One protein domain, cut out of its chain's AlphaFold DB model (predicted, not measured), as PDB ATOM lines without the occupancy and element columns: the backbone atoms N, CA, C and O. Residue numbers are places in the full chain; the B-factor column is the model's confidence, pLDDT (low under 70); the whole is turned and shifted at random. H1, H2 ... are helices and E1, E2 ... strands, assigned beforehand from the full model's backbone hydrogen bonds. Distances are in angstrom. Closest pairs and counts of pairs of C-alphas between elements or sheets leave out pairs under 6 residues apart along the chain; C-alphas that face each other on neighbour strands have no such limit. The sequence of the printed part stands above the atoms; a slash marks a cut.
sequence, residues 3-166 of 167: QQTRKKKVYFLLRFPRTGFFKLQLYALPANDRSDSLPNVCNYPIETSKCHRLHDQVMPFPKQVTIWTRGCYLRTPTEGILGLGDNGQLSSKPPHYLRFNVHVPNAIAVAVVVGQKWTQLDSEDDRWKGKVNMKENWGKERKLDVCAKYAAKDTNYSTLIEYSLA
ATOM      1  N   GLN A   3     -22.380  41.839  17.494       93.50
ATOM      2  CA  GLN A   3     -21.647  40.825  16.741       93.50
ATOM      3  C   GLN A   3     -22.176  40.807  15.309       93.50
ATOM      4  O   GLN A   3     -23.377  40.900  15.087       93.50
ATOM      5  N   GLN A   4     -21.298  40.719  14.322       93.12
ATOM      6  CA  GLN A   4     -21.671  40.713  12.911       93.12
ATOM      7  C   GLN A   4     -20.795  39.730  12.155       93.12
ATOM      8  O   GLN A   4     -19.640  39.535  12.517       93.12
ATOM      9  N   THR A   5     -21.299  39.153  11.071       91.44
ATOM     10  CA  THR A   5     -20.474  38.314  10.193       91.44
ATOM     11  C   THR A   5     -20.447  38.898   8.793       91.44
ATOM     12  O   THR A   5     -21.486  39.233   8.235       91.44
ATOM     13  N   ARG A   6     -19.254  39.027   8.208       86.50
ATOM     14  CA  ARG A   6     -19.084  39.427   6.803       86.50
ATOM     15  C   ARG A   6     -17.944  38.641   6.181       86.50
ATOM     16  O   ARG A   6     -16.871  38.569   6.771       86.50
ATOM     17  N   LYS A   7     -18.150  38.084   4.983       83.44
ATOM     18  CA  LYS A   7     -17.102  37.380   4.212       83.44
ATOM     19  C   LYS A   7     -16.297  36.379   5.068       83.44
ATOM     20  O   LYS A   7     -15.071  36.416   5.074       83.44
ATOM     21  N   LYS A   8     -16.997  35.518   5.824       82.25
ATOM     22  CA  LYS A   8     -16.423  34.507   6.746       82.25
ATOM     23  C   LYS A   8     -15.598  35.063   7.922       82.25
ATOM     24  O   LYS A   8     -14.894  34.306   8.581       82.25
ATOM     25  N   LYS A   9     -15.685  36.363   8.213       89.75
ATOM     26  CA  LYS A   9     -15.076  36.994   9.392       89.75
ATOM     27  C   LYS A   9     -16.159  37.435  10.367       89.75
ATOM     28  O   LYS A   9     -17.187  37.967   9.943       89.75
ATOM     29  N   VAL A  10     -15.902  37.246  11.658       89.81
ATOM     30  CA  VAL A  10     -16.734  37.772  12.743       89.81
ATOM     31  C   VAL A  10     -16.178  39.127  13.172       89.81
ATOM     32  O   VAL A  10     -14.974  39.289  13.353       89.81
ATOM     33  N   TYR A  11     -17.062  40.105  13.315       92.94
ATOM     34  CA  TYR A  11     -16.770  41.464  13.743       92.94
ATOM     35  C   TYR A  11     -17.521  41.750  15.039       92.94
ATOM     36  O   TYR A  11     -18.702  41.428  15.158       92.94
ATOM     37  N   PHE A  12     -16.853  42.416  15.977       93.38
ATOM     38  CA  PHE A  12     -17.460  42.915  17.205       93.38
ATOM     39  C   PHE A  12     -17.431  44.438  17.182       93.38
ATOM     40  O   PHE A  12     -16.369  45.054  17.226       93.38
ATOM     41  N   LEU A  13     -18.604  45.054  17.089       93.94
ATOM     42  CA  LEU A  13     -18.748  46.499  17.165       93.94
ATOM     43  C   LEU A  13     -18.938  46.888  18.630       93.94
ATOM     44  O   LEU A  13     -19.824  46.379  19.332       93.94
ATOM     45  N   LEU A  14     -18.088  47.800  19.086       93.88
ATOM     46  CA  LEU A  14     -18.031  48.253  20.468       93.88
ATOM     47  C   LEU A  14     -18.527  49.693  20.565       93.88
ATOM     48  O   LEU A  14     -18.257  50.521  19.701       93.88
ATOM     49  N   ARG A  15     -19.259  49.971  21.641       93.06
ATOM     50  CA  ARG A  15     -19.642  51.316  22.069       93.06
ATOM     51  C   ARG A  15     -19.262  51.439  23.530       93.06
ATOM     52  O   ARG A  15     -19.496  50.514  24.307       93.06
ATOM     53  N   PHE A  16     -18.655  52.564  23.867       92.31
ATOM     54  CA  PHE A  16     -18.054  52.799  25.173       92.31
ATOM     55  C   PHE A  16     -18.835  53.871  25.933       92.31
ATOM     56  O   PHE A  16     -19.112  54.925  25.358       92.31
ATOM     57  N   PRO A  17     -19.184  53.629  27.208       90.56
ATOM     58  CA  PRO A  17     -19.996  54.548  28.003       90.56
ATOM     59  C   PRO A  17     -19.217  55.756  28.551       90.56
ATOM     60  O   PRO A  17     -19.825  56.688  29.083       90.56
ATOM     61  N   ARG A  18     -17.883  55.707  28.483       92.12
ATOM     62  CA  ARG A  18     -16.930  56.734  28.919       92.12
ATOM     63  C   ARG A  18     -15.586  56.503  28.227       92.12
ATOM     64  O   ARG A  18     -15.385  55.446  27.627       92.12
ATOM     65  N   THR A  19     -14.687  57.469  28.339       94.62
ATOM     66  CA  THR A  19     -13.281  57.315  27.956       94.62
ATOM     67  C   THR A  19     -12.518  56.484  28.994       94.62
ATOM     68  O   THR A  19     -12.987  56.296  30.120       94.62
ATOM     69  N   GLY A  20     -11.355  55.959  28.607       96.12
ATOM     70  CA  GLY A  20     -10.459  55.200  29.481       96.12
ATOM     71  C   GLY A  20     -10.206  53.774  29.000       96.12
ATOM     72  O   GLY A  20     -10.308  53.478  27.808       96.12
ATOM     73  N   PHE A  21      -9.869  52.895  29.944       96.81
ATOM     74  CA  PHE A  21      -9.440  51.523  29.678       96.81
ATOM     75  C   PHE A  21     -10.570  50.514  29.898       96.81
ATOM     76  O   PHE A  21     -11.280  50.541  30.905       96.81
ATOM     77  N   PHE A  22     -10.707  49.592  28.953       95.81
ATOM     78  CA  PHE A  22     -11.680  48.509  28.944       95.81
ATOM     79  C   PHE A  22     -10.985  47.195  28.589       95.81
ATOM     80  O   PHE A  22      -9.943  47.178  27.937       95.81
ATOM     81  N   LYS A  23     -11.596  46.076  28.978       95.56
ATOM     82  CA  LYS A  23     -11.166  44.735  28.577       95.56
ATOM     83  C   LYS A  23     -12.302  44.061  27.820       95.56
ATOM     84  O   LYS A  23     -13.389  43.899  28.369       95.56
ATOM     85  N   LEU A  24     -12.052  43.656  26.578       95.69
ATOM     86  CA  LEU A  24     -12.937  42.750  25.850       95.69
ATOM     87  C   LEU A  24     -12.413  41.327  26.014       95.69
ATOM     88  O   LEU A  24     -11.255  41.056  25.707       95.69
ATOM     89  N   GLN A  25     -13.269  40.422  26.474       95.94
ATOM     90  CA  GLN A  25     -12.952  39.005  26.611       95.94
ATOM     91  C   GLN A  25     -13.844  38.211  25.668       95.94
ATOM     92  O   GLN A  25     -15.064  38.375  25.685       95.94
ATOM     93  N   LEU A  26     -13.231  37.380  24.833       93.44
ATOM     94  CA  LEU A  26     -13.939  36.515  23.906       93.44
ATOM     95  C   LEU A  26     -13.867  35.081  24.410       93.44
ATOM     96  O   LEU A  26     -12.789  34.572  24.722       93.44
ATOM     97  N   TYR A  27     -15.034  34.450  24.448       92.25
ATOM     98  CA  TYR A  27     -15.213  33.055  24.804       92.25
ATOM     99  C   TYR A  27     -15.905  32.364  23.634       92.25
ATOM    100  O   TYR A  27     -16.879  32.902  23.102       92.25
ATOM    101  N   ALA A  28     -15.376  31.230  23.181       90.00
ATOM    102  CA  ALA A  28     -15.866  30.584  21.969       90.00
ATOM    103  C   ALA A  28     -15.562  29.088  21.951       90.00
ATOM    104  O   ALA A  28     -14.577  28.637  22.527       90.00
ATOM    105  N   LEU A  29     -16.386  28.353  21.211       90.00
ATOM    106  CA  LEU A  29     -16.194  26.950  20.873       90.00
ATOM    107  C   LEU A  29     -16.181  26.775  19.348       90.00
ATOM    108  O   LEU A  29     -16.732  27.619  18.626       90.00
ATOM    109  N   PRO A  30     -15.584  25.686  18.831       86.31
ATOM    110  CA  PRO A  30     -15.811  25.259  17.456       86.31
ATOM    111  C   PRO A  30     -17.311  25.122  17.159       86.31
ATOM    112  O   PRO A  30     -18.083  24.707  18.014       86.31
ATOM    113  N   ALA A  31     -17.737  25.415  15.927       78.62
ATOM    114  CA  ALA A  31     -19.163  25.468  15.567       78.62
ATOM    115  C   ALA A  31     -19.945  24.155  15.801       78.62
ATOM    116  O   ALA A  31     -21.165  24.188  15.939       78.62
ATOM    117  N   ASN A  32     -19.247  23.017  15.830       83.25
ATOM    118  CA  ASN A  32     -19.835  21.691  16.029       83.25
ATOM    119  C   ASN A  32     -19.730  21.195  17.479       83.25
ATOM    120  O   ASN A  32     -20.234  20.116  17.786       83.25
ATOM    121  N   ASP A  33     -19.063  21.950  18.349       84.44
ATOM    122  CA  ASP A  33     -18.891  21.603  19.750       84.44
ATOM    123  C   ASP A  33     -20.105  22.098  20.551       84.44
ATOM    124  O   ASP A  33     -20.548  23.240  20.408       84.44
ATOM    125  N   ARG A  34     -20.685  21.191  21.339       79.56
ATOM    126  CA  ARG A  34     -21.896  21.417  22.139       79.56
ATOM    127  C   ARG A  34     -21.600  21.491  23.636       79.56
ATOM    128  O   ARG A  34     -22.524  21.355  24.427       79.56
ATOM    129  N   SER A  35     -20.335  21.649  24.022       86.56
ATOM    130  CA  SER A  35     -19.957  21.856  25.416       86.56
ATOM    131  C   SER A  35     -20.668  23.081  26.000       86.56
ATOM    132  O   SER A  35     -20.768  24.130  25.362       86.56
ATOM    133  N   ASP A  36     -21.117  22.963  27.247       81.19
ATOM    134  CA  ASP A  36     -21.745  24.065  27.982       81.19
ATOM    135  C   ASP A  36     -20.717  25.092  28.497       81.19
ATOM    136  O   ASP A  36     -21.080  26.174  28.961       81.19
ATOM    137  N   SER A  37     -19.418  24.778  28.414       87.25
ATOM    138  CA  SER A  37     -18.334  25.659  28.850       87.25
ATOM    139  C   SER A  37     -17.631  26.297  27.655       87.25
ATOM    140  O   SER A  37     -16.973  25.617  26.868       87.25
ATOM    141  N   LEU A  38     -17.739  27.624  27.539       88.88
ATOM    142  CA  LEU A  38     -16.985  28.399  26.556       88.88
ATOM    143  C   LEU A  38     -15.600  28.747  27.136       88.88
ATOM    144  O   LEU A  38     -15.539  29.526  28.092       88.88
ATOM    145  N   PRO A  39     -14.480  28.241  26.587       93.38
ATOM    146  CA  PRO A  39     -13.148  28.653  27.023       93.38
ATOM    147  C   PRO A  39     -12.852  30.099  26.609       93.38
ATOM    148  O   PRO A  39     -13.347  30.585  25.590       93.38
ATOM    149  N   ASN A  40     -12.014  30.796  27.386       94.62
ATOM    150  CA  ASN A  40     -11.492  32.107  26.993       94.62
ATOM    151  C   ASN A  40     -10.495  31.921  25.843       94.62
ATOM    152  O   ASN A  40      -9.481  31.251  26.012       94.62
ATOM    153  N   VAL A  41     -10.777  32.520  24.688       94.88
ATOM    154  CA  VAL A  41      -9.931  32.392  23.491       94.88
ATOM    155  C   VAL A  41      -9.112  33.646  23.215       94.88
ATOM    156  O   VAL A  41      -8.098  33.584  22.526       94.88
ATOM    157  N   CYS A  42      -9.548  34.807  23.713       94.94
ATOM    158  CA  CYS A  42      -8.846  36.061  23.482       94.94
ATOM    159  C   CYS A  42      -9.216  37.133  24.513       94.94
ATOM    160  O   CYS A  42     -10.362  37.220  24.958       94.94
ATOM    161  N   ASN A  43      -8.255  38.000  24.841       96.50
ATOM    162  CA  ASN A  43      -8.467  39.184  25.666       96.50
ATOM    163  C   ASN A  43      -7.834  40.399  24.983       96.50
ATOM    164  O   ASN A  43      -6.639  40.390  24.704       96.50
ATOM    165  N   TYR A  44      -8.620  41.451  24.766       95.56
ATOM    166  CA  TYR A  44      -8.149  42.717  24.211       95.56
ATOM    167  C   TYR A  44      -8.195  43.801  25.292       95.56
ATOM    168  O   TYR A  44      -9.296  44.139  25.749       95.56
ATOM    169  N   PRO A  45      -7.048  44.361  25.711       96.31
ATOM    170  CA  PRO A  45      -7.032  45.645  26.393       96.31
ATOM    171  C   PRO A  45      -7.355  46.738  25.371       96.31
ATOM    172  O   PRO A  45      -6.806  46.763  24.271       96.31
ATOM    173  N   ILE A  46      -8.289  47.617  25.712       96.50
ATOM    174  CA  ILE A  46      -8.760  48.675  24.826       96.50
ATOM    175  C   ILE A  46      -8.705  49.987  25.587       96.50
ATOM    176  O   ILE A  46      -9.442  50.181  26.550       96.50
ATOM    177  N   GLU A  47      -7.864  50.899  25.126       96.81
ATOM    178  CA  GLU A  47      -7.926  52.301  25.510       96.81
ATOM    179  C   GLU A  47      -8.789  53.057  24.498       96.81
ATOM    180  O   GLU A  47      -8.655  52.882  23.286       96.81
ATOM    181  N   THR A  48      -9.706  53.890  24.983       94.25
ATOM    182  CA  THR A  48     -10.557  54.712  24.122       94.25
ATOM    183  C   THR A  48     -10.654  56.139  24.637       94.25
ATOM    184  O   THR A  48     -11.025  56.397  25.781       94.25
ATOM    185  N   SER A  49     -10.410  57.087  23.737       92.69
ATOM    186  CA  SER A  49     -10.737  58.505  23.911       92.69
ATOM    187  C   SER A  49     -12.151  58.844  23.424       92.69
ATOM    188  O   SER A  49     -12.604  59.977  23.567       92.69
ATOM    189  N   LYS A  50     -12.880  57.869  22.863       87.25
ATOM    190  CA  LYS A  50     -14.249  58.042  22.363       87.25
ATOM    191  C   LYS A  50     -15.277  57.576  23.385       87.25
ATOM    192  O   LYS A  50     -15.213  56.450  23.879       87.25
ATOM    193  N   CYS A  51     -16.282  58.415  23.601       88.50
ATOM    194  CA  CYS A  51     -17.491  58.109  24.352       88.50
ATOM    195  C   CYS A  51     -18.678  58.053  23.380       88.50
ATOM    196  O   CYS A  51     -18.856  58.957  22.570       88.50
ATOM    197  N   HIS A  52     -19.480  56.990  23.434       90.06
ATOM    198  CA  HIS A  52     -20.629  56.791  22.545       90.06
ATOM    199  C   HIS A  52     -21.918  57.190  23.258       90.06
ATOM    200  O   HIS A  52     -22.821  56.371  23.458       90.06
ATOM    201  N   ARG A  53     -21.959  58.449  23.690       85.31
ATOM    202  CA  ARG A  53     -23.143  59.058  24.283       85.31
ATOM    203  C   ARG A  53     -23.837  59.955  23.276       85.31
ATOM    204  O   ARG A  53     -23.181  60.652  22.510       85.31
ATOM    205  N   LEU A  54     -25.157  59.928  23.317       81.38
ATOM    206  CA  LEU A  54     -26.022  60.894  22.666       81.38
ATOM    207  C   LEU A  54     -26.928  61.459  23.764       81.38
ATOM    208  O   LEU A  54     -27.575  60.679  24.456       81.38
ATOM    209  N   HIS A  55     -26.917  62.780  23.962       80.50
ATOM    210  CA  HIS A  55     -27.661  63.463  25.038       80.50
ATOM    211  C   HIS A  55     -27.446  62.824  26.419       80.50
ATOM    212  O   HIS A  55     -28.388  62.407  27.084       80.50
ATOM    213  N   ASP A  56     -26.177  62.654  26.800       79.75
ATOM    214  CA  ASP A  56     -25.727  62.023  28.050       79.75
ATOM    215  C   ASP A  56     -26.116  60.551  28.265       79.75
ATOM    216  O   ASP A  56     -25.583  59.905  29.173       79.75
ATOM    217  N   GLN A  57     -26.920  59.966  27.377       81.62
ATOM    218  CA  GLN A  57     -27.264  58.553  27.373       81.62
ATOM    219  C   GLN A  57     -26.283  57.753  26.515       81.62
ATOM    220  O   GLN A  57     -25.965  58.110  25.382       81.62
ATOM    221  N   VAL A  58     -25.804  56.623  27.036       84.44
ATOM    222  CA  VAL A  58     -24.984  55.690  26.254       84.44
ATOM    223  C   VAL A  58     -25.860  55.062  25.183       84.44
ATOM    224  O   VAL A  58     -26.836  54.395  25.514       84.44
ATOM    225  N   MET A  59     -25.504  55.237  23.913       90.62
ATOM    226  CA  MET A  59     -26.303  54.713  22.812       90.62
ATOM    227  C   MET A  59     -26.053  53.206  22.648       90.62
ATOM    228  O   MET A  59     -24.971  52.817  22.189       90.62
ATOM    229  N   PRO A  60     -27.007  52.316  22.979       93.38
ATOM    230  CA  PRO A  60     -26.795  50.884  22.824       93.38
ATOM    231  C   PRO A  60     -26.810  50.501  21.342       93.38
ATOM    232  O   PRO A  60     -27.232  51.276  20.489       93.38
ATOM    233  N   PHE A  61     -26.350  49.295  21.025       96.00
ATOM    234  CA  PHE A  61     -26.721  48.646  19.764       96.00
ATOM    235  C   PHE A  61     -28.101  47.987  19.915       96.00
ATOM    236  O   PHE A  61     -28.536  47.783  21.051       96.00
ATOM    237  N   PRO A  62     -28.767  47.607  18.813       96.75
ATOM    238  CA  PRO A  62     -29.987  46.813  18.878       96.75
ATOM    239  C   PRO A  62     -29.725  45.504  19.616       96.75
ATOM    240  O   PRO A  62     -28.638  44.918  19.511       96.75
ATOM    241  N   LYS A  63     -30.714  45.043  20.376       95.94
ATOM    242  CA  LYS A  63     -30.615  43.778  21.098       95.94
ATOM    243  C   LYS A  63     -30.634  42.640  20.083       95.94
ATOM    244  O   LYS A  63     -31.503  42.586  19.224       95.94
ATOM    245  N   GLN A  64     -29.657  41.747  20.180       94.31
ATOM    246  CA  GLN A  64     -29.512  40.603  19.284       94.31
ATOM    247  C   GLN A  64     -30.206  39.388  19.892       94.31
ATOM    248  O   GLN A  64     -29.969  39.064  21.055       94.31
ATOM    249  N   VAL A  65     -31.027  38.702  19.101       90.62
ATOM    250  CA  VAL A  65     -31.577  37.385  19.447       90.62
ATOM    251  C   VAL A  65     -30.628  36.305  18.917       90.62
ATOM    252  O   VAL A  65     -29.913  36.540  17.947       90.62
ATOM    253  N   THR A  66     -30.596  35.115  19.522       75.44
ATOM    254  CA  THR A  66     -29.626  34.038  19.224       75.44
ATOM    255  C   THR A  66     -29.444  33.740  17.732       75.44
ATOM    256  O   THR A  66     -28.331  33.475  17.290       75.44
ATOM    257  N   ILE A  67     -30.508  33.822  16.929       80.50
ATOM    258  CA  ILE A  67     -30.448  33.568  15.483       80.50
ATOM    259  C   ILE A  67     -29.599  34.597  14.712       80.50
ATOM    260  O   ILE A  67     -29.046  34.271  13.665       80.50
ATOM    261  N   TRP A  68     -29.423  35.810  15.246       87.50
ATOM    262  CA  TRP A  68     -28.612  36.872  14.646       87.50
ATOM    263  C   TRP A  68     -27.158  36.453  14.410       87.50
ATOM    264  O   TRP A  68     -26.556  36.781  13.388       87.50
ATOM    265  N   THR A  69     -26.578  35.684  15.331       77.88
ATOM    266  CA  THR A  69     -25.159  35.301  15.267       77.88
ATOM    267  C   THR A  69     -24.841  34.353  14.104       77.88
ATOM    268  O   THR A  69     -23.669  34.136  13.800       77.88
ATOM    269  N   ARG A  70     -25.859  33.854  13.384       83.62
ATOM    270  CA  ARG A  70     -25.748  32.958  12.220       83.62
ATOM    271  C   ARG A  70     -25.446  33.692  10.917       83.62
ATOM    272  O   ARG A  70     -26.126  33.519   9.911       83.62
ATOM    273  N   GLY A  71     -24.413  34.522  10.927       88.50
ATOM    274  CA  GLY A  71     -23.951  35.169   9.706       88.50
ATOM    275  C   GLY A  71     -24.552  36.553   9.435       88.50
ATOM    276  O   GLY A  71     -24.269  37.118   8.382       88.50
ATOM    277  N   CYS A  72     -25.359  37.117  10.343       93.94
ATOM    278  CA  CYS A  72     -26.080  38.354  10.046       93.94
ATOM    279  C   CYS A  72     -25.194  39.613  10.060       93.94
ATOM    280  O   CYS A  72     -24.242  39.774  10.835       93.94
ATOM    281  N   TYR A  73     -25.547  40.491   9.128       94.00
ATOM    282  CA  TYR A  73     -25.047  41.821   8.816       94.00
ATOM    283  C   TYR A  73     -25.925  43.032   9.191       94.00
ATOM    284  O   TYR A  73     -26.932  43.158   8.516       94.00
ATOM    285  N   LEU A  74     -25.617  43.971  10.102       95.69
ATOM    286  CA  LEU A  74     -26.397  45.234  10.210       95.69
ATOM    287  C   LEU A  74     -25.626  46.463   9.718       95.69
ATOM    288  O   LEU A  74     -24.689  46.901  10.388       95.69
ATOM    289  N   ARG A  75     -26.045  47.060   8.594       95.25
ATOM    290  CA  ARG A  75     -25.459  48.315   8.092       95.25
ATOM    291  C   ARG A  75     -26.134  49.552   8.680       95.25
ATOM    292  O   ARG A  75     -25.435  50.498   9.017       95.25
ATOM    293  N   THR A  76     -27.463  49.574   8.736       96.38
ATOM    294  CA  THR A  76     -28.235  50.693   9.300       96.38
ATOM    295  C   THR A  76     -29.647  50.237   9.681       96.38
ATOM    296  O   THR A  76     -30.193  49.379   8.976       96.38
ATOM    297  N   PRO A  77     -30.254  50.820  10.729       95.88
ATOM    298  CA  PRO A  77     -29.620  51.672  11.747       95.88
ATOM    299  C   PRO A  77     -28.735  50.855  12.700       95.88
ATOM    300  O   PRO A  77     -28.918  49.653  12.821       95.88
ATOM    301  N   THR A  78     -27.744  51.472  13.350       95.38
ATOM    302  CA  THR A  78     -26.895  50.776  14.352       95.38
ATOM    303  C   THR A  78     -27.171  51.232  15.782       95.38
ATOM    304  O   THR A  78     -26.631  50.702  16.750       95.38
ATOM    305  N   GLU A  79     -28.019  52.233  15.928       93.19
ATOM    306  CA  GLU A  79     -28.543  52.785  17.163       93.19
ATOM    307  C   GLU A  79     -29.611  51.828  17.682       93.19
ATOM    308  O   GLU A  79     -30.519  51.456  16.948       93.19
ATOM    309  N   GLY A  80     -29.485  51.388  18.930       94.56
ATOM    310  CA  GLY A  80     -30.475  50.528  19.574       94.56
ATOM    311  C   GLY A  80     -31.697  51.296  20.065       94.56
ATOM    312  O   GLY A  80     -32.729  50.677  20.296       94.56
ATOM    313  N   ILE A  81     -31.587  52.622  20.197       93.50
ATOM    314  CA  ILE A  81     -32.699  53.520  20.514       93.50
ATOM    315  C   ILE A  81     -32.944  54.397  19.289       93.50
ATOM    316  O   ILE A  81     -32.060  55.141  18.865       93.50
ATOM    317  N   LEU A  82     -34.134  54.292  18.704       93.38
ATOM    318  CA  LEU A  82     -34.526  55.056  17.524       93.38
ATOM    319  C   LEU A  82     -35.458  56.200  17.919       93.38
ATOM    320  O   LEU A  82     -36.305  56.056  18.797       93.38
ATOM    321  N   GLY A  83     -35.328  57.326  17.223       89.62
ATOM    322  CA  GLY A  83     -36.236  58.462  17.372       89.62
ATOM    323  C   GLY A  83     -35.901  59.456  18.466       89.62
ATOM    324  O   GLY A  83     -36.733  60.311  18.749       89.62
ATOM    325  N   LEU A  84     -34.699  59.392  19.032       88.00
ATOM    326  CA  LEU A  84     -34.191  60.448  19.900       88.00
ATOM    327  C   LEU A  84     -34.048  61.761  19.114       88.00
ATOM    328  O   LEU A  84     -33.478  61.769  18.022       88.00
ATOM    329  N   GLY A  85     -34.600  62.841  19.660       83.50
ATOM    330  CA  GLY A  85     -34.355  64.216  19.227       83.50
ATOM    331  C   GLY A  85     -33.220  64.869  20.020       83.50
ATOM    332  O   GLY A  85     -32.637  64.242  20.903       83.50
ATOM    333  N   ASP A  86     -32.963  66.150  19.746       82.56
ATOM    334  CA  ASP A  86     -31.819  66.916  20.279       82.56
ATOM    335  C   ASP A  86     -31.794  67.075  21.814       82.56
ATOM    336  O   ASP A  86     -30.810  67.537  22.387       82.56
ATOM    337  N   ASN A  87     -32.882  66.722  22.496       82.56
ATOM    338  CA  ASN A  87     -33.007  66.761  23.952       82.56
ATOM    339  C   ASN A  87     -32.916  65.369  24.604       82.56
ATOM    340  O   ASN A  87     -33.184  65.242  25.796       82.56
ATOM    341  N   GLY A  88     -32.599  64.319  23.837       81.69
ATOM    342  CA  GLY A  88     -32.555  62.942  24.341       81.69
ATOM    343  C   GLY A  88     -33.926  62.335  24.651       81.69
ATOM    344  O   GLY A  88     -33.992  61.249  25.218       81.69
ATOM    345  N   GLN A  89     -35.015  63.007  24.277       84.31
ATOM    346  CA  GLN A  89     -36.372  62.468  24.338       84.31
ATOM    347  C   GLN A  89     -36.841  62.084  22.938       84.31
ATOM    348  O   GLN A  89     -36.137  62.304  21.947       84.31
ATOM    349  N   LEU A  90     -38.040  61.511  22.833       85.94
ATOM    350  CA  LEU A  90     -38.668  61.293  21.539       85.94
ATOM    351  C   LEU A  90     -38.721  62.601  20.733       85.94
ATOM    352  O   LEU A  90     -39.245  63.618  21.190       85.94
ATOM    353  N   SER A  91     -38.202  62.566  19.507       87.44
ATOM    354  CA  SER A  91     -38.285  63.691  18.582       87.44
ATOM    355  C   SER A  91     -39.746  64.071  18.360       87.44
ATOM    356  O   SER A  91     -40.554  63.249  17.917       87.44
ATOM    357  N   SER A  92     -40.068  65.347  18.588       84.88
ATOM    358  CA  SER A  92     -41.396  65.917  18.326       84.88
ATOM    359  C   SER A  92     -41.794  65.837  16.850       84.88
ATOM    360  O   SER A  92     -42.977  65.883  16.514       84.88
ATOM    361  N   LYS A  93     -40.810  65.683  15.956       84.75
ATOM    362  CA  LYS A  93     -41.013  65.468  14.524       84.75
ATOM    363  C   LYS A  93     -40.641  64.024  14.171       84.75
ATOM    364  O   LYS A  93     -39.446  63.705  14.174       84.75
ATOM    365  N   PRO A  94     -41.612  63.146  13.854       81.75
ATOM    366  CA  PRO A  94     -41.295  61.813  13.365       81.75
ATOM    367  C   PRO A  94     -40.501  61.899  12.059       81.75
ATOM    368  O   PRO A  94     -40.862  62.686  11.177       81.75
ATOM    369  N   PRO A  95     -39.462  61.070  11.869       85.00
ATOM    370  CA  PRO A  95     -38.892  60.891  10.547       85.00
ATOM    371  C   PRO A  95     -39.970  60.303   9.631       85.00
ATOM    372  O   PRO A  95     -40.710  59.400  10.026       85.00
ATOM    373  N   HIS A  96     -40.036  60.773   8.383       81.38
ATOM    374  CA  HIS A  96     -40.955  60.198   7.395       81.38
ATOM    375  C   HIS A  96     -40.728  58.689   7.231       81.38
ATOM    376  O   HIS A  96     -41.686  57.921   7.149       81.38
ATOM    377  N   TYR A  97     -39.457  58.270   7.225       91.94
ATOM    378  CA  TYR A  97     -39.066  56.871   7.124       91.94
ATOM    379  C   TYR A  97     -37.785  56.580   7.903       91.94
ATOM    380  O   TYR A  97     -36.844  57.376   7.881       91.94
ATOM    381  N   LEU A  98     -37.708  55.386   8.488       95.12
ATOM    382  CA  LEU A  98     -36.461  54.784   8.956       95.12
ATOM    383  C   LEU A  98     -35.910  53.845   7.885       95.12
ATOM    384  O   LEU A  98     -36.640  53.026   7.331       95.12
ATOM    385  N   ARG A  99     -34.618  53.971   7.572       97.06
ATOM    386  CA  ARG A  99     -33.959  53.127   6.569       97.06
ATOM    387  C   ARG A  99     -33.346  51.906   7.231       97.06
ATOM    388  O   ARG A  99     -32.555  52.059   8.157       97.06
ATOM    389  N   PHE A 100     -33.634  50.737   6.678       98.00
ATOM    390  CA  PHE A 100     -33.022  49.477   7.071       98.00
ATOM    391  C   PHE A 100     -32.138  48.945   5.949       98.00
ATOM    392  O   PHE A 100     -32.463  49.065   4.768       98.00
ATOM    393  N   ASN A 101     -30.991  48.396   6.333       97.69
ATOM    394  CA  ASN A 101     -30.081  47.683   5.448       97.69
ATOM    395  C   ASN A 101     -29.395  46.579   6.256       97.69
ATOM    396  O   ASN A 101     -28.539  46.857   7.107       97.69
ATOM    397  N   VAL A 102     -29.804  45.342   5.996       96.88
ATOM    398  CA  VAL A 102     -29.402  44.158   6.754       96.88
ATOM    399  C   VAL A 102     -29.047  43.018   5.797       96.88
ATOM    400  O   VAL A 102     -29.695  42.833   4.779       96.88
ATOM    401  N   HIS A 103     -28.006  42.251   6.100       95.75
ATOM    402  CA  HIS A 103     -27.708  40.987   5.427       95.75
ATOM    403  C   HIS A 103     -28.184  39.847   6.325       95.75
ATOM    404  O   HIS A 103     -27.782  39.771   7.489       95.75
ATOM    405  N   VAL A 104     -29.035  38.982   5.781       95.38
ATOM    406  CA  VAL A 104     -29.586  37.814   6.475       95.38
ATOM    407  C   VAL A 104     -29.397  36.607   5.554       95.38
ATOM    408  O   VAL A 104     -30.125  36.492   4.563       95.38
ATOM    409  N   PRO A 105     -28.406  35.739   5.820       93.31
ATOM    410  CA  PRO A 105     -28.142  34.574   4.983       93.31
ATOM    411  C   PRO A 105     -29.350  33.640   4.908       93.31
ATOM    412  O   PRO A 105     -29.974  33.366   5.929       93.31
ATOM    413  N   ASN A 106     -29.634  33.098   3.722       92.12
ATOM    414  CA  ASN A 106     -30.681  32.093   3.477       92.12
ATOM    415  C   ASN A 106     -32.118  32.527   3.817       92.12
ATOM    416  O   ASN A 106     -33.024  31.697   3.767       92.12
ATOM    417  N   ALA A 107     -32.351  33.789   4.183       94.31
ATOM    418  CA  ALA A 107     -33.708  34.288   4.336       94.31
ATOM    419  C   ALA A 107     -34.390  34.334   2.966       94.31
ATOM    420  O   ALA A 107     -33.765  34.672   1.963       94.31
ATOM    421  N   ILE A 108     -35.679  34.020   2.943       95.06
ATOM    422  CA  ILE A 108     -36.538  34.181   1.765       95.06
ATOM    423  C   ILE A 108     -37.429  35.422   1.873       95.06
ATOM    424  O   ILE A 108     -37.987  35.866   0.876       95.06
ATOM    425  N   ALA A 109     -37.571  35.972   3.082       95.81
ATOM    426  CA  ALA A 109     -38.227  37.246   3.343       95.81
ATOM    427  C   ALA A 109     -37.681  37.857   4.637       95.81
ATOM    428  O   ALA A 109     -37.388  37.139   5.601       95.81
ATOM    429  N   VAL A 110     -37.581  39.183   4.672       97.25
ATOM    430  CA  VAL A 110     -37.210  39.954   5.861       97.25
ATOM    431  C   VAL A 110     -38.194  41.099   6.011       97.25
ATOM    432  O   VAL A 110     -38.490  41.796   5.045       97.25
ATOM    433  N   ALA A 111     -38.678  41.311   7.228       97.75
ATOM    434  CA  ALA A 111     -39.637  42.357   7.533       97.75
ATOM    435  C   ALA A 111     -39.220  43.148   8.767       97.75
ATOM    436  O   ALA A 111     -38.581  42.623   9.679       97.75
ATOM    437  N   VAL A 112     -39.632  44.409   8.801       98.06
ATOM    438  CA  VAL A 112     -39.613  45.226  10.009       98.06
ATOM    439  C   VAL A 112     -41.018  45.315  10.576       98.06
ATOM    440  O   VAL A 112     -41.965  45.617   9.846       98.06
ATOM    441  N   VAL A 113     -41.137  45.062  11.874       97.00
ATOM    442  CA  VAL A 113     -42.403  45.021  12.601       97.00
ATOM    443  C   VAL A 113     -42.418  46.120  13.652       97.00
ATOM    444  O   VAL A 113     -41.496  46.237  14.457       97.00
ATOM    445  N   VAL A 114     -43.469  46.934  13.639       95.44
ATOM    446  CA  VAL A 114     -43.727  47.967  14.649       95.44
ATOM    447  C   VAL A 114     -45.219  47.965  14.979       95.44
ATOM    448  O   VAL A 114     -46.058  48.144  14.092       95.44
ATOM    449  N   GLY A 115     -45.558  47.701  16.243       92.50
ATOM    450  CA  GLY A 115     -46.933  47.394  16.639       92.50
ATOM    451  C   GLY A 115     -47.482  46.212  15.833       92.50
ATOM    452  O   GLY A 115     -46.870  45.148  15.775       92.50
ATOM    453  N   GLN A 116     -48.610  46.419  15.151       92.44
ATOM    454  CA  GLN A 116     -49.227  45.422  14.258       92.44
ATOM    455  C   GLN A 116     -48.792  45.555  12.788       92.44
ATOM    456  O   GLN A 116     -49.238  44.791  11.930       92.44
ATOM    457  N   LYS A 117     -47.941  46.535  12.457       94.75
ATOM    458  CA  LYS A 117     -47.573  46.844  11.073       94.75
ATOM    459  C   LYS A 117     -46.318  46.092  10.653       94.75
ATOM    460  O   LYS A 117     -45.258  46.256  11.254       94.75
ATOM    461  N   TRP A 118     -46.436  45.347   9.559       96.19
ATOM    462  CA  TRP A 118     -45.337  44.632   8.915       96.19
ATOM    463  C   TRP A 118     -44.913  45.362   7.642       96.19
ATOM    464  O   TRP A 118     -45.729  45.608   6.759       96.19
ATOM    465  N   THR A 119     -43.631  45.703   7.540       97.56
ATOM    466  CA  THR A 119     -43.035  46.294   6.335       97.56
ATOM    467  C   THR A 119     -42.013  45.320   5.764       97.56
ATOM    468  O   THR A 119     -40.977  45.097   6.389       97.56
ATOM    469  N   GLN A 120     -42.301  44.733   4.601       97.62
ATOM    470  CA  GLN A 120     -41.359  43.850   3.907       97.62
ATOM    471  C   GLN A 120     -40.171  44.657   3.375       97.62
ATOM    472  O   GLN A 120     -40.336  45.791   2.926       97.62
ATOM    473  N   LEU A 121     -38.978  44.080   3.477       98.25
ATOM    474  CA  LEU A 121     -37.760  44.626   2.898       98.25
ATOM    475  C   LEU A 121     -37.525  44.005   1.522       98.25
ATOM    476  O   LEU A 121     -37.747  42.813   1.320       98.25
ATOM    477  N   ASP A 122     -37.012  44.815   0.610       98.00
ATOM    478  CA  ASP A 122     -36.650  44.400  -0.734       98.00
ATOM    479  C   ASP A 122     -35.286  43.707  -0.714       98.00
ATOM    480  O   ASP A 122     -34.338  44.171  -0.066       98.00
ATOM    481  N   SER A 123     -35.187  42.584  -1.423       96.00
ATOM    482  CA  SER A 123     -33.921  41.890  -1.631       96.00
ATOM    483  C   SER A 123     -33.138  42.586  -2.747       96.00
ATOM    484  O   SER A 123     -33.595  42.676  -3.883       96.00
ATOM    485  N   GLU A 124     -31.957  43.093  -2.410       93.50
ATOM    486  CA  GLU A 124     -31.006  43.727  -3.317       93.50
ATOM    487  C   GLU A 124     -29.611  43.127  -3.087       93.50
ATOM    488  O   GLU A 124     -28.962  43.402  -2.067       93.50
ATOM    489  N   ASP A 125     -29.129  42.348  -4.055       88.31
ATOM    490  CA  ASP A 125     -27.887  41.571  -3.981       88.31
ATOM    491  C   ASP A 125     -27.880  40.605  -2.778       88.31
ATOM    492  O   ASP A 125     -28.717  39.718  -2.646       88.31
ATOM    493  N   ASP A 126     -26.924  40.789  -1.870       88.88
ATOM    494  CA  ASP A 126     -26.790  40.072  -0.614       88.88
ATOM    495  C   ASP A 126     -27.550  40.755   0.536       88.88
ATOM    496  O   ASP A 126     -27.356  40.393   1.692       88.88
ATOM    497  N   ARG A 127     -28.377  41.778   0.295       94.62
ATOM    498  CA  ARG A 127     -28.963  42.598   1.370       94.62
ATOM    499  C   ARG A 127     -30.467  42.737   1.252       94.62
ATOM    500  O   ARG A 127     -31.041  42.687   0.181       94.62
ATOM    501  N   TRP A 128     -31.072  43.004   2.396       97.75
ATOM    502  CA  TRP A 128     -32.463  43.383   2.560       97.75
ATOM    503  C   TRP A 128     -32.510  44.862   2.913       97.75
ATOM    504  O   TRP A 128     -31.886  45.292   3.896       97.75
ATOM    505  N   LYS A 129     -33.196  45.657   2.094       98.31
ATOM    506  CA  LYS A 129     -33.282  47.111   2.245       98.31
ATOM    507  C   LYS A 129     -34.728  47.569   2.250       98.31
ATOM    508  O   LYS A 129     -35.588  46.966   1.633       98.31
ATOM    509  N   GLY A 130     -35.004  48.663   2.945       97.31
ATOM    510  CA  GLY A 130     -36.338  49.249   2.900       97.31
ATOM    511  C   GLY A 130     -36.490  50.469   3.786       97.31
ATOM    512  O   GLY A 130     -35.594  50.842   4.550       97.31
ATOM    513  N   LYS A 131     -37.641  51.119   3.631       96.94
ATOM    514  CA  LYS A 131     -38.027  52.343   4.331       96.94
ATOM    515  C   LYS A 131     -39.287  52.073   5.141       96.94
ATOM    516  O   LYS A 131     -40.343  51.822   4.576       96.94
ATOM    517  N   VAL A 132     -39.182  52.166   6.459       96.12
ATOM    518  CA  VAL A 132     -40.281  51.890   7.388       96.12
ATOM    519  C   VAL A 132     -40.937  53.204   7.781       96.12
ATOM    520  O   VAL A 132     -40.277  54.084   8.332       96.12
ATOM    521  N   ASN A 133     -42.222  53.355   7.464       93.25
ATOM    522  CA  ASN A 133     -42.993  54.542   7.827       93.25
ATOM    523  C   ASN A 133     -43.344  54.498   9.318       93.25
ATOM    524  O   ASN A 133     -43.990  53.556   9.779       93.25
ATOM    525  N   MET A 134     -42.950  55.539  10.047       90.94
ATOM    526  CA  MET A 134     -43.134  55.615  11.494       90.94
ATOM    527  C   MET A 134     -44.335  56.456  11.931       90.94
ATOM    528  O   MET A 134     -44.689  56.417  13.105       90.94
ATOM    529  N   LYS A 135     -44.987  57.193  11.023       88.06
ATOM    530  CA  LYS A 135     -45.991  58.218  11.356       88.06
ATOM    531  C   LYS A 135     -47.136  57.692  12.229       88.06
ATOM    532  O   LYS A 135     -47.569  58.380  13.143       88.06
ATOM    533  N   GLU A 136     -47.619  56.482  11.957       88.50
ATOM    534  CA  GLU A 136     -48.758  55.887  12.676       88.50
ATOM    535  C   GLU A 136     -48.404  55.400  14.088       88.50
ATOM    536  O   GLU A 136     -49.270  55.418  14.966       88.50
ATOM    537  N   ASN A 137     -47.145  55.001  14.293       89.75
ATOM    538  CA  ASN A 137     -46.660  54.314  15.494       89.75
ATOM    539  C   ASN A 137     -45.750  55.188  16.375       89.75
ATOM    540  O   ASN A 137     -45.388  54.783  17.479       89.75
ATOM    541  N   TRP A 138     -45.369  56.375  15.899       90.38
ATOM    542  CA  TRP A 138     -44.479  57.288  16.612       90.38
ATOM    543  C   TRP A 138     -45.079  57.734  17.944       90.38
ATOM    544  O   TRP A 138     -46.214  58.205  17.984       90.38
ATOM    545  N   GLY A 139     -44.324  57.567  19.031       89.31
ATOM    546  CA  GLY A 139     -44.772  57.888  20.390       89.31
ATOM    547  C   GLY A 139     -45.851  56.969  20.964       89.31
ATOM    548  O   GLY A 139     -46.281  57.184  22.092       89.31
ATOM    549  N   LYS A 140     -46.280  55.942  20.221       92.50
ATOM    550  CA  LYS A 140     -47.229  54.924  20.697       92.50
ATOM    551  C   LYS A 140     -46.510  53.629  21.028       92.50
ATOM    552  O   LYS A 140     -46.642  53.093  22.124       92.50
ATOM    553  N   GLU A 141     -45.729  53.149  20.068       94.25
ATOM    554  CA  GLU A 141     -44.967  51.919  20.204       94.25
ATOM    555  C   GLU A 141     -43.625  52.196  20.876       94.25
ATOM    556  O   GLU A 141     -42.992  53.224  20.637       94.25
ATOM    557  N   ARG A 142     -43.166  51.251  21.700       94.12
ATOM    558  CA  ARG A 142     -41.871  51.340  22.405       94.12
ATOM    559  C   ARG A 142     -40.795  50.443  21.807       94.12
ATOM    560  O   ARG A 142     -39.650  50.464  22.257       94.12
ATOM    561  N   LYS A 143     -41.161  49.633  20.815       95.62
ATOM    562  CA  LYS A 143     -40.307  48.598  20.241       95.62
ATOM    563  C   LYS A 143     -40.510  48.492  18.735       95.62
ATOM    564  O   LYS A 143     -41.602  48.735  18.224       95.62
ATOM    565  N   LEU A 144     -39.442  48.108  18.051       96.19
ATOM    566  CA  LEU A 144     -39.436  47.746  16.642       96.19
ATOM    567  C   LEU A 144     -38.521  46.537  16.456       96.19
ATOM    568  O   LEU A 144     -37.401  46.532  16.963       96.19
ATOM    569  N   ASP A 145     -38.968  45.548  15.692       97.62
ATOM    570  CA  ASP A 145     -38.236  44.302  15.470       97.62
ATOM    571  C   ASP A 145     -37.893  44.108  13.994       97.62
ATOM    572  O   ASP A 145     -38.669  44.464  13.109       97.62
ATOM    573  N   VAL A 146     -36.732  43.513  13.719       97.75
ATOM    574  CA  VAL A 146     -36.391  42.997  12.387       97.75
ATOM    575  C   VAL A 146     -36.497  41.486  12.435       97.75
ATOM    576  O   VAL A 146     -35.830  40.838  13.244       97.75
ATOM    577  N   CYS A 147     -37.309  40.928  11.550       97.00
ATOM    578  CA  CYS A 147     -37.666  39.521  11.539       97.00
ATOM    579  C   CYS A 147     -37.347  38.900  10.178       97.00
ATOM    580  O   CYS A 147     -37.434  39.570   9.151       97.00
ATOM    581  N   ALA A 148     -37.025  37.608  10.153       96.12
ATOM    582  CA  ALA A 148     -36.765  36.871   8.918       96.12
ATOM    583  C   ALA A 148     -37.519  35.546   8.854       96.12
ATOM    584  O   ALA A 148     -37.766  34.903   9.874       96.12
ATOM    585  N   LYS A 149     -37.837  35.135   7.630       94.69
ATOM    586  CA  LYS A 149     -38.433  33.845   7.286       94.69
ATOM    587  C   LYS A 149     -37.465  33.078   6.386       94.69
ATOM    588  O   LYS A 149     -36.874  33.670   5.484       94.69
ATOM    589  N   TYR A 150     -37.309  31.775   6.631       92.69
ATOM    590  CA  TYR A 150     -36.272  30.951   5.993       92.69
ATOM    591  C   TYR A 150     -36.825  29.853   5.079       92.69
ATOM    592  O   TYR A 150     -36.136  29.456   4.145       92.69
ATOM    593  N   ALA A 151     -38.069  29.400   5.267       90.94
ATOM    594  CA  ALA A 151     -38.721  28.482   4.335       90.94
ATOM    595  C   ALA A 151     -40.132  28.945   3.962       90.94
ATOM    596  O   ALA A 151     -40.853  29.518   4.772       90.94
ATOM    597  N   ALA A 152     -40.565  28.672   2.726       86.31
ATOM    598  CA  ALA A 152     -41.872  29.118   2.228       86.31
ATOM    599  C   ALA A 152     -43.035  28.557   3.063       86.31
ATOM    600  O   ALA A 152     -44.010  29.267   3.322       86.31
ATOM    601  N   LYS A 153     -42.870  27.311   3.528       85.62
ATOM    602  CA  LYS A 153     -43.821  26.570   4.364       85.62
ATOM    603  C   LYS A 153     -43.871  27.055   5.816       85.62
ATOM    604  O   LYS A 153     -44.815  26.705   6.515       85.62
ATOM    605  N   ASP A 154     -42.899  27.852   6.263       80.69
ATOM    606  CA  ASP A 154     -42.918  28.390   7.620       80.69
ATOM    607  C   ASP A 154     -44.058  29.398   7.746       80.69
ATOM    608  O   ASP A 154     -44.159  30.360   6.982       80.69
ATOM    609  N   THR A 155     -44.914  29.221   8.739       78.25
ATOM    610  CA  THR A 155     -45.915  30.232   9.089       78.25
ATOM    611  C   THR A 155     -45.303  31.384   9.885       78.25
ATOM    612  O   THR A 155     -45.848  32.486   9.883       78.25
ATOM    613  N   ASN A 156     -44.141  31.162  10.506       87.50
ATOM    614  CA  ASN A 156     -43.565  32.069  11.490       87.50
ATOM    615  C   ASN A 156     -42.302  32.764  10.978       87.50
ATOM    616  O   ASN A 156     -41.444  32.161  10.333       87.50
ATOM    617  N   TYR A 157     -42.162  34.036  11.340       92.38
ATOM    618  CA  TYR A 157     -40.896  34.751  11.247       92.38
ATOM    619  C   TYR A 157     -40.124  34.601  12.560       92.38
ATOM    620  O   TYR A 157     -40.706  34.587  13.642       92.38
ATOM    621  N   SER A 158     -38.800  34.541  12.466       93.81
ATOM    622  CA  SER A 158     -37.902  34.613  13.618       93.81
ATOM    623  C   SER A 158     -37.423  36.045  13.828       93.81
ATOM    624  O   SER A 158     -36.896  36.658  12.896       93.81
ATOM    625  N   THR A 159     -37.545  36.564  15.049       95.62
ATOM    626  CA  THR A 159     -36.960  37.859  15.424       95.62
ATOM    627  C   THR A 159     -35.439  37.770  15.421       95.62
ATOM    628  O   THR A 159     -34.855  36.876  16.034       95.62
ATOM    629  N   LEU A 160     -34.793  38.702  14.726       95.88
ATOM    630  CA  LEU A 160     -33.342  38.779  14.597       95.88
ATOM    631  C   LEU A 160     -32.749  39.790  15.581       95.88
ATOM    632  O   LEU A 160     -31.857  39.463  16.365       95.88
ATOM    633  N   ILE A 161     -33.247  41.024  15.520       97.00
ATOM    634  CA  ILE A 161     -32.815  42.143  16.355       97.00
ATOM    635  C   ILE A 161     -34.010  42.981  16.785       97.00
ATOM    636  O   ILE A 161     -34.989  43.104  16.049       97.00
ATOM    637  N   GLU A 162     -33.877  43.583  17.960       97.50
ATOM    638  CA  GLU A 162     -34.904  44.389  18.608       97.50
ATOM    639  C   GLU A 162     -34.350  45.789  18.892       97.50
ATOM    640  O   GLU A 162     -33.241  45.947  19.420       97.50
ATOM    641  N   TYR A 163     -35.134  46.805  18.559       97.25
ATOM    642  CA  TYR A 163     -34.857  48.212  18.821       97.25
ATOM    643  C   TYR A 163     -35.823  48.736  19.874       97.25
ATOM    644  O   TYR A 163     -37.006  48.390  19.872       97.25
ATOM    645  N   SER A 164     -35.337  49.630  20.725       95.38
ATOM    646  CA  SER A 164     -36.184  50.505  21.527       95.38
ATOM    647  C   SER A 164     -36.566  51.733  20.705       95.38
ATOM    648  O   SER A 164     -35.746  52.280  19.965       95.38
ATOM    649  N   LEU A 165     -37.804  52.184  20.845       93.19
ATOM    650  CA  LEU A 165     -38.233  53.490  20.357       93.19
ATOM    651  C   LEU A 165     -38.191  54.467  21.532       93.19
ATOM    652  O   LEU A 165     -38.574  54.103  22.643       93.19
ATOM    653  N   ALA A 166     -37.681  55.675  21.292       88.88
ATOM    654  CA  ALA A 166     -37.697  56.735  22.289       88.88
ATOM    655  C   ALA A 166     -39.139  57.013  22.754       88.88
ATOM    656  O   ALA A 166     -40.097  56.840  21.997       88.88
TER     657      ALA A 166
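This is residues 3 to 166 of the 167 residues of an uncharacterized protein of Dibothriocephalus latus (UniProt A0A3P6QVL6). A sandwich of two four-stranded sheets, E5 E6 E10 E9 and E8 E7 E11 E12, makes the body, and a long hairpin, E3 and E4, lies well off to one side of it. The small hairpin E1 and E2 lies between them, with E1 beside the edge strand E5, and the short H1 packs on E12. The printed part has 164 residues, in the order E1 E2 E3 E4 H1 E5 E6 E7 E8 E9 E10 E11 E12; both sheets of the sandwich are antiparallel throughout. The class is mostly strand, though only 76 residues are in named elements, under half. The whole is compact, with a radius of gyration of the C-alphas of 17.6 A and spans of 47 by 46 by 28 A.

E1, residues 3 to 6, begins at C-alpha 3 (-21.647, 40.825, 16.741), and E2 is residues 9 to 13. E3, residues 20 to 27, is 23.1 A long; E4, residues 40 to 48, is 22.8 A long and begins at C-alpha 40 (-11.492, 32.107, 26.993). H1 is residues 66 to 69 and E5 residues 73 to 76. E6, residues 97 to 103, is 19.6 A long. E7 is residues 109 to 114, E8 117 to 120 and E9 122 to 124. E10, residues 127 to 133, is 19.5 A long, and E11, residues 143 to 149, 19.7 A. E12, residues 158 to 165, is 20.0 A long and ends at C-alpha 165 (-38.233, 53.490, 20.357).

The two sheets of the sandwich, E5 E6 E10 E9 and E8 E7 E11 E12, are face to face; the parts of them that face each other are 9.9 A centre to centre, and the strands of the one stand at 32 degrees to those of the other. In one sheet N 73 and O 103 of E5 and E6 are 2.9 A apart, N 98 and O 132 of E6 and E10 2.9 A, and N 122 and O 129 of E9 and E10 2.8 A, each within hydrogen-bond range. In the other, such pairs are N 112 and O 119 of E7 and E8, 2.8 A, N 111 and O 147 of E7 and E11, 2.9 A, and N 146 and O 161 of E11 and E12, 2.9 A. E8 runs on into E9 at 25 degrees. E12 bends by 58 degrees at residue 161. H1 is on the sheet of E12, at a height of 7.4 A, and is too short for any O i to N i+4 pair. The closest C-alphas of E1 and E5 are those of Gln 4 and Tyr 73, 5.4 A. In the hairpin E3 and E4, N 22 and O 46 are 2.8 A apart; E3 is apart from E5.

The C-alphas of Gly 20 and Lys 153, 50.6 A apart, are the two farthest apart. The printed part has no cut. The links E3 to E4, E4 to H1 and E5 to E6 are long, and residues 31 to 36 stand free. Mean pLDDT of the printed part is 91.5, and no printed residue is under 70.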